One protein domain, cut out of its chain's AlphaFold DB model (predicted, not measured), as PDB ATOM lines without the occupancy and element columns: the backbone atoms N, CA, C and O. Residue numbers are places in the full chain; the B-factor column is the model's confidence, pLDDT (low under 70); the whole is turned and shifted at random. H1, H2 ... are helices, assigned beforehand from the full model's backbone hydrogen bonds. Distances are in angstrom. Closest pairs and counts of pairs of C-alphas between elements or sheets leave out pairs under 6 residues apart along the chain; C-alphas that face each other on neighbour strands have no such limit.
ATOM      1  N   ALA A  53     -21.826  26.404 -29.721       61.66
ATOM      2  CA  ALA A  53     -22.998  25.650 -29.285       61.66
ATOM      3  C   ALA A  53     -23.091  25.563 -27.753       61.66
ATOM      4  O   ALA A  53     -24.152  25.814 -27.184       61.66
ATOM      5  N   SER A  54     -21.974  25.285 -27.071       63.91
ATOM      6  CA  SER A  54     -21.933  25.256 -25.599       63.91
ATOM      7  C   SER A  54     -22.246  26.621 -24.980       63.91
ATOM      8  O   SER A  54     -23.086  26.698 -24.087       63.91
ATOM      9  N   ASN A  55     -21.669  27.705 -25.507       68.81
ATOM     10  CA  ASN A  55     -21.953  29.063 -25.032       68.81
ATOM     11  C   ASN A  55     -23.420  29.485 -25.245       68.81
ATOM     12  O   ASN A  55     -23.983  30.207 -24.422       68.81
ATOM     13  N   GLN A  56     -24.049  29.062 -26.347       64.62
ATOM     14  CA  GLN A  56     -25.468  29.339 -26.596       64.62
ATOM     15  C   GLN A  56     -26.375  28.544 -25.653       64.62
ATOM     16  O   GLN A  56     -27.304  29.115 -25.081       64.62
ATOM     17  N   GLN A  57     -26.077  27.258 -25.445       66.88
ATOM     18  CA  GLN A  57     -26.818  26.408 -24.514       66.88
ATOM     19  C   GLN A  57     -26.730  26.946 -23.077       66.88
ATOM     20  O   GLN A  57     -27.735  26.980 -22.365       66.88
ATOM     21  N   GLU A  58     -25.545  27.405 -22.661       72.88
ATOM     22  CA  GLU A  58     -25.326  27.999 -21.339       72.88
ATOM     23  C   GLU A  58     -26.140  29.286 -21.158       72.88
ATOM     24  O   GLU A  58     -26.857  29.412 -20.169       72.88
ATOM     25  N   LYS A  59     -26.146  30.186 -22.151       70.06
ATOM     26  CA  LYS A  59     -26.960  31.414 -22.104       70.06
ATOM     27  C   LYS A  59     -28.459  31.153 -21.983       70.06
ATOM     28  O   LYS A  59     -29.122  31.827 -21.202       70.06
ATOM     29  N   LEU A  60     -28.987  30.200 -22.751       73.75
ATOM     30  CA  LEU A  60     -30.407  29.835 -22.687       73.75
ATOM     31  C   LEU A  60     -30.763  29.252 -21.314       73.75
ATOM     32  O   LEU A  60     -31.804  29.572 -20.743       73.75
ATOM     33  N   THR A  61     -29.855  28.447 -20.763       82.81
ATOM     34  CA  THR A  61     -29.998  27.866 -19.426       82.81
ATOM     35  C   THR A  61     -29.968  28.948 -18.345       82.81
ATOM     36  O   THR A  61     -30.763  28.905 -17.407       82.81
ATOM     37  N   ASP A  62     -29.095  29.944 -18.482       84.81
ATOM     38  CA  ASP A  62     -28.990  31.060 -17.545       84.81
ATOM     39  C   ASP A  62     -30.234  31.958 -17.588       84.81
ATOM     40  O   ASP A  62     -30.770  32.304 -16.537       84.81
ATOM     41  N   GLU A  63     -30.752  32.276 -18.779       87.50
ATOM     42  CA  GLU A  63     -31.994  33.045 -18.934       87.50
ATOM     43  C   GLU A  63     -33.192  32.336 -18.287       87.50
ATOM     44  O   GLU A  63     -33.984  32.952 -17.571       87.50
ATOM     45  N   GLU A  64     -33.331  31.027 -18.494       86.81
ATOM     46  CA  GLU A  64     -34.423  30.256 -17.900       86.81
ATOM     47  C   GLU A  64     -34.291  30.117 -16.379       86.81
ATOM     48  O   GLU A  64     -35.272  30.290 -15.651       86.81
ATOM     49  N   ASN A  65     -33.077  29.889 -15.879       86.19
ATOM     50  CA  ASN A  65     -32.809  29.816 -14.444       86.19
ATOM     51  C   ASN A  65     -33.102  31.146 -13.733       86.19
ATOM     52  O   ASN A  65     -33.739  31.142 -12.679       86.19
ATOM     53  N   LEU A  66     -32.695  32.273 -14.323       88.56
ATOM     54  CA  LEU A  66     -32.951  33.611 -13.780       88.56
ATOM     55  C   LEU A  66     -34.451  33.958 -13.783       88.56
ATOM     56  O   LEU A  66     -34.960  34.535 -12.823       88.56
ATOM     57  N   ARG A  67     -35.194  33.542 -14.815       88.12
ATOM     58  CA  ARG A  67     -36.660  33.688 -14.828       88.12
ATOM     59  C   ARG A  67     -37.341  32.805 -13.782       88.12
ATOM     60  O   ARG A  67     -38.297  33.248 -13.151       88.12
ATOM     61  N   ARG A  68     -36.842  31.586 -13.541       84.38
ATOM     62  CA  ARG A  68     -37.393  30.664 -12.527       84.38
ATOM     63  C   ARG A  68     -37.308  31.225 -11.105       84.38
ATOM     64  O   ARG A  68     -38.205  30.968 -10.307       84.38
ATOM     65  N   ILE A  69     -36.259  31.985 -10.793       84.56
ATOM     66  CA  ILE A  69     -36.099  32.641  -9.483       84.56
ATOM     67  C   ILE A  69     -36.876  33.964  -9.365       84.56
ATOM     68  O   ILE A  69     -36.915  34.551  -8.285       84.56
ATOM     69  N   GLY A  70     -37.534  34.412 -10.442       87.56
ATOM     70  CA  GLY A  70     -38.501  35.511 -10.414       87.56
ATOM     71  C   GLY A  70     -38.031  36.845 -10.995       87.56
ATOM     72  O   GLY A  70     -38.737  37.833 -10.808       87.56
ATOM     73  N   LEU A  71     -36.889  36.899 -11.692       89.75
ATOM     74  CA  LEU A  71     -36.506  38.102 -12.443       89.75
ATOM     75  C   LEU A  71     -37.416  38.297 -13.665       89.75
ATOM     76  O   LEU A  71     -37.812  37.335 -14.336       89.75
ATOM     77  N   SER A  72     -37.718  39.555 -13.981       91.81
ATOM     78  CA  SER A  72     -38.492  39.926 -15.159       91.81
ATOM     79  C   SER A  72     -37.681  39.706 -16.439       91.81
ATOM     80  O   SER A  72     -36.452  39.783 -16.460       91.81
ATOM     81  N   ALA A  73     -38.365  39.423 -17.550       91.12
ATOM     82  CA  ALA A  73     -37.693  39.149 -18.822       91.12
ATOM     83  C   ALA A  73     -36.829  40.332 -19.303       91.12
ATOM     84  O   ALA A  73     -35.807  40.124 -19.955       91.12
ATOM     85  N   GLU A  74     -37.226  41.564 -18.982       91.88
ATOM     86  CA  GLU A  74     -36.467  42.769 -19.313       91.88
ATOM     87  C   GLU A  74     -35.155  42.831 -18.527       91.88
ATOM     88  O   GLU A  74     -34.084  42.812 -19.139       91.88
ATOM     89  N   THR A  75     -35.234  42.742 -17.196       93.12
ATOM     90  CA  THR A  75     -34.071  42.714 -16.299       93.12
ATOM     91  C   THR A  75     -33.113  41.571 -16.627       93.12
ATOM     92  O   THR A  75     -31.896  41.756 -16.593       93.12
ATOM     93  N   VAL A  76     -33.624  40.392 -17.002       92.94
ATOM     94  CA  VAL A  76     -32.772  39.264 -17.416       92.94
ATOM     95  C   VAL A  76     -32.000  39.583 -18.696       92.94
ATOM     96  O   VAL A  76     -30.792  39.343 -18.748       92.94
ATOM     97  N   ARG A  77     -32.643  40.150 -19.725       92.19
ATOM     98  CA  ARG A  77     -31.945  40.513 -20.974       92.19
ATOM     99  C   ARG A  77     -30.883  41.579 -20.738       92.19
ATOM    100  O   ARG A  77     -29.758  41.425 -21.222       92.19
ATOM    101  N   ASP A  78     -31.227  42.640 -20.014       93.38
ATOM    102  CA  ASP A  78     -30.295  43.743 -19.777       93.38
ATOM    103  C   ASP A  78     -29.178  43.328 -18.819       93.38
ATOM    104  O   ASP A  78     -28.007  43.649 -19.043       93.38
ATOM    105  N   GLY A  79     -29.504  42.485 -17.842       92.56
ATOM    106  CA  GLY A  79     -28.556  41.839 -16.949       92.56
ATOM    107  C   GLY A  79     -27.552  40.943 -17.668       92.56
ATOM    108  O   GLY A  79     -26.341  41.121 -17.520       92.56
ATOM    109  N   LEU A  80     -28.019  40.018 -18.509       92.38
ATOM    110  CA  LEU A  80     -27.142  39.161 -19.318       92.38
ATOM    111  C   LEU A  80     -26.321  39.978 -20.324       92.38
ATOM    112  O   LEU A  80     -25.157  39.656 -20.595       92.38
ATOM    113  N   TRP A  81     -26.882  41.069 -20.854       93.00
ATOM    114  CA  TRP A  81     -26.114  42.001 -21.668       93.00
ATOM    115  C   TRP A  81     -25.009  42.684 -20.858       93.00
ATOM    116  O   TRP A  81     -23.870  42.740 -21.332       93.00
ATOM    117  N   ALA A  82     -25.302  43.145 -19.640       93.44
ATOM    118  CA  ALA A  82     -24.325  43.753 -18.745       93.44
ATOM    119  C   ALA A  82     -23.211  42.763 -18.378       93.44
ATOM    120  O   ALA A  82     -22.039  43.129 -18.417       93.44
ATOM    121  N   VAL A  83     -23.531  41.491 -18.128       92.75
ATOM    122  CA  VAL A  83     -22.526  40.442 -17.881       92.75
ATOM    123  C   VAL A  83     -21.533  40.311 -19.038       92.75
ATOM    124  O   VAL A  83     -20.337  40.131 -18.785       92.75
ATOM    125  N   ALA A  84     -22.015  40.425 -20.279       91.19
ATOM    126  CA  ALA A  84     -21.202  40.290 -21.486       91.19
ATOM    127  C   ALA A  84     -20.439  41.574 -21.880       91.19
ATOM    128  O   ALA A  84     -19.332  41.475 -22.399       91.19
ATOM    129  N   HIS A  85     -21.001  42.765 -21.640       93.69
ATOM    130  CA  HIS A  85     -20.468  44.036 -22.174       93.69
ATOM    131  C   HIS A  85     -19.965  45.006 -21.098       93.69
ATOM    132  O   HIS A  85     -19.180  45.911 -21.382       93.69
ATOM    133  N   ARG A  86     -20.418  44.843 -19.856       92.06
ATOM    134  CA  ARG A  86     -20.084  45.680 -18.695       92.06
ATOM    135  C   ARG A  86     -19.764  44.787 -17.483       92.06
ATOM    136  O   ARG A  86     -20.388  44.944 -16.441       92.06
ATOM    137  N   PRO A  87     -18.786  43.865 -17.567       90.00
ATOM    138  CA  PRO A  87     -18.589  42.813 -16.560       90.00
ATOM    139  C   PRO A  87     -18.254  43.328 -15.150       90.00
ATOM    140  O   PRO A  87     -18.390  42.586 -14.182       90.00
ATOM    141  N   HIS A  88     -17.819  44.584 -15.030       91.50
ATOM    142  CA  HIS A  88     -17.513  45.239 -13.758       91.50
ATOM    143  C   HIS A  88     -18.659  46.108 -13.217       91.50
ATOM    144  O   HIS A  88     -18.486  46.739 -12.177       91.50
ATOM    145  N   SER A  89     -19.803  46.184 -13.906       92.12
ATOM    146  CA  SER A  89     -20.956  46.925 -13.394       92.12
ATOM    147  C   SER A  89     -21.596  46.192 -12.207       92.12
ATOM    148  O   SER A  89     -21.524  44.961 -12.133       92.12
ATOM    149  N   PRO A  90     -22.272  46.917 -11.297       91.25
ATOM    150  CA  PRO A  90     -23.023  46.296 -10.208       91.25
ATOM    151  C   PRO A  90     -24.050  45.276 -10.715       91.25
ATOM    152  O   PRO A  90     -24.105  44.163 -10.201       91.25
ATOM    153  N   CYS A  91     -24.793  45.607 -11.779       92.75
ATOM    154  CA  CYS A  91     -25.746  44.684 -12.398       92.75
ATOM    155  C   CYS A  91     -25.077  43.375 -12.846       92.75
ATOM    156  O   CYS A  91     -25.565  42.293 -12.529       92.75
ATOM    157  N   ALA A  92     -23.913  43.445 -13.504       93.19
ATOM    158  CA  ALA A  92     -23.199  42.245 -13.932       93.19
ATOM    159  C   ALA A  92     -22.765  41.360 -12.750       93.19
ATOM    160  O   ALA A  92     -22.771  40.136 -12.878       93.19
ATOM    161  N   GLN A  93     -22.405  41.952 -11.607       91.88
ATOM    162  CA  GLN A  93     -22.044  41.184 -10.413       91.88
ATOM    163  C   GLN A  93     -23.252  40.479  -9.793       91.88
ATOM    164  O   GLN A  93     -23.179  39.277  -9.541       91.88
ATOM    165  N   TYR A  94     -24.372  41.187  -9.617       90.94
ATOM    166  CA  TYR A  94     -25.588  40.597  -9.052       90.94
ATOM    167  C   TYR A  94     -26.181  39.510  -9.946       90.94
ATOM    168  O   TYR A  94     -26.571  38.460  -9.447       90.94
ATOM    169  N   ILE A  95     -26.187  39.707 -11.266       92.06
ATOM    170  CA  ILE A  95     -26.682  38.689 -12.201       92.06
ATOM    171  C   ILE A  95     -25.805  37.436 -12.153       92.06
ATOM    172  O   ILE A  95     -26.341  36.339 -12.081       92.06
ATOM    173  N   ARG A  96     -24.471  37.567 -12.109       89.25
ATOM    174  CA  ARG A  96     -23.574  36.403 -11.961       89.25
ATOM    175  C   ARG A  96     -23.823  35.641 -10.666       89.25
ATOM    176  O   ARG A  96     -23.795  34.413 -10.688       89.25
ATOM    177  N   GLN A  97     -24.049  36.362  -9.571       88.62
ATOM    178  CA  GLN A  97     -24.391  35.761  -8.288       88.62
ATOM    179  C   GLN A  97     -25.704  34.977  -8.400       88.62
ATOM    180  O   GLN A  97     -25.701  33.772  -8.184       88.62
ATOM    181  N   LEU A  98     -26.772  35.616  -8.883       88.31
ATOM    182  CA  LEU A  98     -28.077  34.975  -9.069       88.31
ATOM    183  C   LEU A  98     -28.028  33.780 -10.034       88.31
ATOM    184  O   LEU A  98     -28.711  32.784  -9.821       88.31
ATOM    185  N   THR A  99     -27.206  33.832 -11.083       88.06
ATOM    186  CA  THR A  99     -27.001  32.696 -11.995       88.06
ATOM    187  C   THR A  99     -26.259  31.542 -11.315       88.06
ATOM    188  O   THR A  99     -26.597  30.381 -11.547       88.06
ATOM    189  N   ALA A 100     -25.248  31.835 -10.493       83.94
ATOM    190  CA  ALA A 100     -24.524  30.818  -9.732       83.94
ATOM    191  C   ALA A 100     -25.426  30.167  -8.673       83.94
ATOM    192  O   ALA A 100     -25.448  28.940  -8.555       83.94
ATOM    193  N   ASP A 101     -26.224  30.977  -7.982       80.62
ATOM    194  CA  ASP A 101     -27.164  30.526  -6.959       80.62
ATOM    195  C   ASP A 101     -28.314  29.717  -7.586       80.62
ATOM    196  O   ASP A 101     -28.629  28.628  -7.115       80.62
ATOM    197  N   ALA A 102     -28.835  30.122  -8.750       78.56
ATOM    198  CA  ALA A 102     -29.857  29.356  -9.472       78.56
ATOM    199  C   ALA A 102     -29.360  28.005 -10.033       78.56
ATOM    200  O   ALA A 102     -30.181  27.125 -10.318       78.56
ATOM    201  N   LYS A 103     -28.037  27.831 -10.196       76.50
ATOM    202  CA  LYS A 103     -27.388  26.546 -10.534       76.50
ATOM    203  C   LYS A 103     -27.189  25.666  -9.290       76.50
ATOM    204  O   LYS A 103     -27.218  24.440  -9.398       76.50
ATOM    205  N   GLY A 104     -26.995  26.269  -8.115       66.31
ATOM    206  CA  GLY A 104     -26.831  25.583  -6.834       66.31
ATOM    207  C   GLY A 104     -28.178  25.284  -6.175       66.31
ATOM    208  O   GLY A 104     -28.797  26.156  -5.587       66.31
ATOM    209  N   ASN A 105     -28.628  24.031  -6.217       56.97
ATOM    210  CA  ASN A 105     -29.983  23.592  -5.840       56.97
ATOM    211  C   ASN A 105     -30.327  23.649  -4.321       56.97
ATOM    212  O   ASN A 105     -30.995  22.760  -3.789       56.97
ATOM    213  N   SER A 106     -29.857  24.659  -3.585       57.50
ATOM    214  CA  SER A 106     -30.051  24.794  -2.138       57.50
ATOM    215  C   SER A 106     -31.291  25.639  -1.844       57.50
ATOM    216  O   SER A 106     -31.296  26.842  -2.081       57.50
ATOM    217  N   ALA A 107     -32.324  25.058  -1.231       56.81
ATOM    218  CA  ALA A 107     -33.532  25.797  -0.838       56.81
ATOM    219  C   ALA A 107     -33.261  26.982   0.121       56.81
ATOM    220  O   ALA A 107     -34.024  27.943   0.149       56.81
ATOM    221  N   ALA A 108     -32.157  26.937   0.877       55.75
ATOM    222  CA  ALA A 108     -31.707  28.041   1.725       55.75
ATOM    223  C   ALA A 108     -31.134  29.234   0.929       55.75
ATOM    224  O   ALA A 108     -31.212  30.366   1.402       55.75
ATOM    225  N   LEU A 109     -30.596  28.998  -0.276       57.31
ATOM    226  CA  LEU A 109     -30.125  30.064  -1.167       57.31
ATOM    227  C   LEU A 109     -31.305  30.785  -1.816       57.31
ATOM    228  O   LEU A 109     -31.315  32.007  -1.814       57.31
ATOM    229  N   LEU A 110     -32.371  30.060  -2.179       60.22
ATOM    230  CA  LEU A 110     -33.572  30.643  -2.792       60.22
ATOM    231  C   LEU A 110     -34.219  31.763  -1.950       60.22
ATOM    232  O   LEU A 110     -34.725  32.736  -2.504       60.22
ATOM    233  N   GLN A 111     -34.189  31.671  -0.613       61.09
ATOM    234  CA  GLN A 111     -34.684  32.752   0.256       61.09
ATOM    235  C   GLN A 111     -33.761  33.981   0.279       61.09
ATOM    236  O   GLN A 111     -34.246  35.110   0.377       61.09
ATOM    237  N   SER A 112     -32.443  33.775   0.203       58.59
ATOM    238  CA  SER A 112     -31.463  34.862   0.080       58.59
ATOM    239  C   SER A 112     -31.548  35.517  -1.304       58.59
ATOM    240  O   SER A 112     -31.540  36.747  -1.406       58.59
ATOM    241  N   ASP A 113     -31.740  34.705  -2.345       68.81
ATOM    242  CA  ASP A 113     -31.943  35.131  -3.728       68.81
ATOM    243  C   ASP A 113     -33.169  36.014  -3.859       68.81
ATOM    244  O   ASP A 113     -33.124  37.021  -4.551       68.81
ATOM    245  N   GLN A 114     -34.248  35.722  -3.134       81.06
ATOM    246  CA  GLN A 114     -35.483  36.488  -3.266       81.06
ATOM    247  C   GLN A 114     -35.328  37.954  -2.839       81.06
ATOM    248  O   GLN A 114     -35.939  38.843  -3.434       81.06
ATOM    249  N   ARG A 115     -34.468  38.240  -1.851       84.25
ATOM    250  CA  ARG A 115     -34.117  39.626  -1.493       84.25
ATOM    251  C   ARG A 115     -33.276  40.299  -2.569       84.25
ATOM    252  O   ARG A 115     -33.508  41.473  -2.851       84.25
ATOM    253  N   LEU A 116     -32.321  39.575  -3.156       85.69
ATOM    254  CA  LEU A 116     -31.532  40.094  -4.271       85.69
ATOM    255  C   LEU A 116     -32.406  40.357  -5.498       85.69
ATOM    256  O   LEU A 116     -32.284  41.421  -6.084       85.69
ATOM    257  N   VAL A 117     -33.300  39.438  -5.859       87.62
ATOM    258  CA  VAL A 117     -34.226  39.581  -6.992       87.62
ATOM    259  C   VAL A 117     -35.066  40.843  -6.817       87.62
ATOM    260  O   VAL A 117     -35.069  41.696  -7.698       87.62
ATOM    261  N   VAL A 118     -35.688  41.033  -5.646       88.88
ATOM    262  CA  VAL A 118     -36.461  42.252  -5.350       88.88
ATOM    263  C   VAL A 118     -35.590  43.508  -5.428       88.88
ATOM    264  O   VAL A 118     -36.035  44.530  -5.943       88.88
ATOM    265  N   TYR A 119     -34.354  43.456  -4.927       88.81
ATOM    266  CA  TYR A 119     -33.433  44.586  -5.017       88.81
ATOM    267  C   TYR A 119     -33.067  44.915  -6.468       88.81
ATOM    268  O   TYR A 119     -33.153  46.074  -6.859       88.81
ATOM    269  N   VAL A 120     -32.685  43.921  -7.272       89.12
ATOM    270  CA  VAL A 120     -32.278  44.110  -8.671       89.12
ATOM    271  C   VAL A 120     -33.436  44.673  -9.500       89.12
ATOM    272  O   VAL A 120     -33.223  45.645 -10.219       89.12
ATOM    273  N   GLU A 121     -34.653  44.143  -9.338       90.44
ATOM    274  CA  GLU A 121     -35.848  44.639 -10.042       90.44
ATOM    275  C   GLU A 121     -36.227  46.066  -9.617       90.44
ATOM    276  O   GLU A 121     -36.524  46.906 -10.459       90.44
ATOM    277  N   ASN A 122     -36.191  46.380  -8.319       91.56
ATOM    278  CA  ASN A 122     -36.678  47.676  -7.829       91.56
ATOM    279  C   ASN A 122     -35.640  48.802  -7.892       91.56
ATOM    280  O   ASN A 122     -35.992  49.970  -7.734       91.56
ATOM    281  N   SER A 123     -34.358  48.469  -8.032       89.31
ATOM    282  CA  SER A 123     -33.277  49.461  -8.011       89.31
ATOM    283  C   SER A 123     -32.965  50.054  -9.382       89.31
ATOM    284  O   SER A 123     -32.221  51.032  -9.444       89.31
ATOM    285  N   GLY A 124     -33.474  49.463 -10.469       87.50
ATOM    286  CA  GLY A 124     -33.169  49.897 -11.835       87.50
ATOM    287  C   GLY A 124     -31.687  49.755 -12.208       87.50
ATOM    288  O   GLY A 124     -31.250  50.270 -13.228       87.50
TER     289      GLY A 124
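What this domain is: This is residues 53 to 124 of the 128 residues of an uncharacterized protein of Bombella intestini (UniProt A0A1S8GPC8). Two helical hairpins pack together: H1 and H2 cross H3 near its two ends, and H4 folds back beside H3. Residues 53 to 58 of H1 stick out. The printed part has 72 residues, four named helices and no named strand; it is all helix, compact, radius of gyration of the C-alphas 11.4 A, spanning 32 by 26 by 20 A.

How they stand to each other: Start at H1, residues 53 to 68; its Glu 63 and Val 76 of H2, residues 73 to 85, have the closest C-alphas, 6.4 A, where the hairpin touches at a steep tilt of 42 degrees. H3, residues 90 to 103, the hub, touches H1 at 89 degrees, about perpendicular, C-alphas of Asn 65 and Ala 102 closest at 5.8 A. H2 touches H3 at 71 degrees, only just about perpendicular, C-alphas of Val 83 and Ala 92 closest at 4.4 A. H4, residues 107 to 123, touches H3 in a hairpin, opposite ways at a shallow tilt of 26 degrees, C-alphas of Asp 101 and Leu 109 closest at 6.5 A. H1 and H4 are apart. Every O i to N i+4 pair is within hydrogen-bond range in H1, H2 and H3, and 10 of 13 in H4.

Where its parts are: Find C-alpha 53 at (-22.998, 25.650, -29.285); H1 runs 22.7 A from there. H2 measures 18.2 A, H3 20.2 A, and H4 24.7 A, ending at C-alpha 123, (-33.277, 49.461, -8.011).

The domain as a whole: The C-alphas of Ala 53 and Asn 122, the two farthest apart, are 33.7 A apart. The printed part has no cut, and its three links are tight. Look for pLDDT under 70 at residues 53 to 57 and 104 to 113.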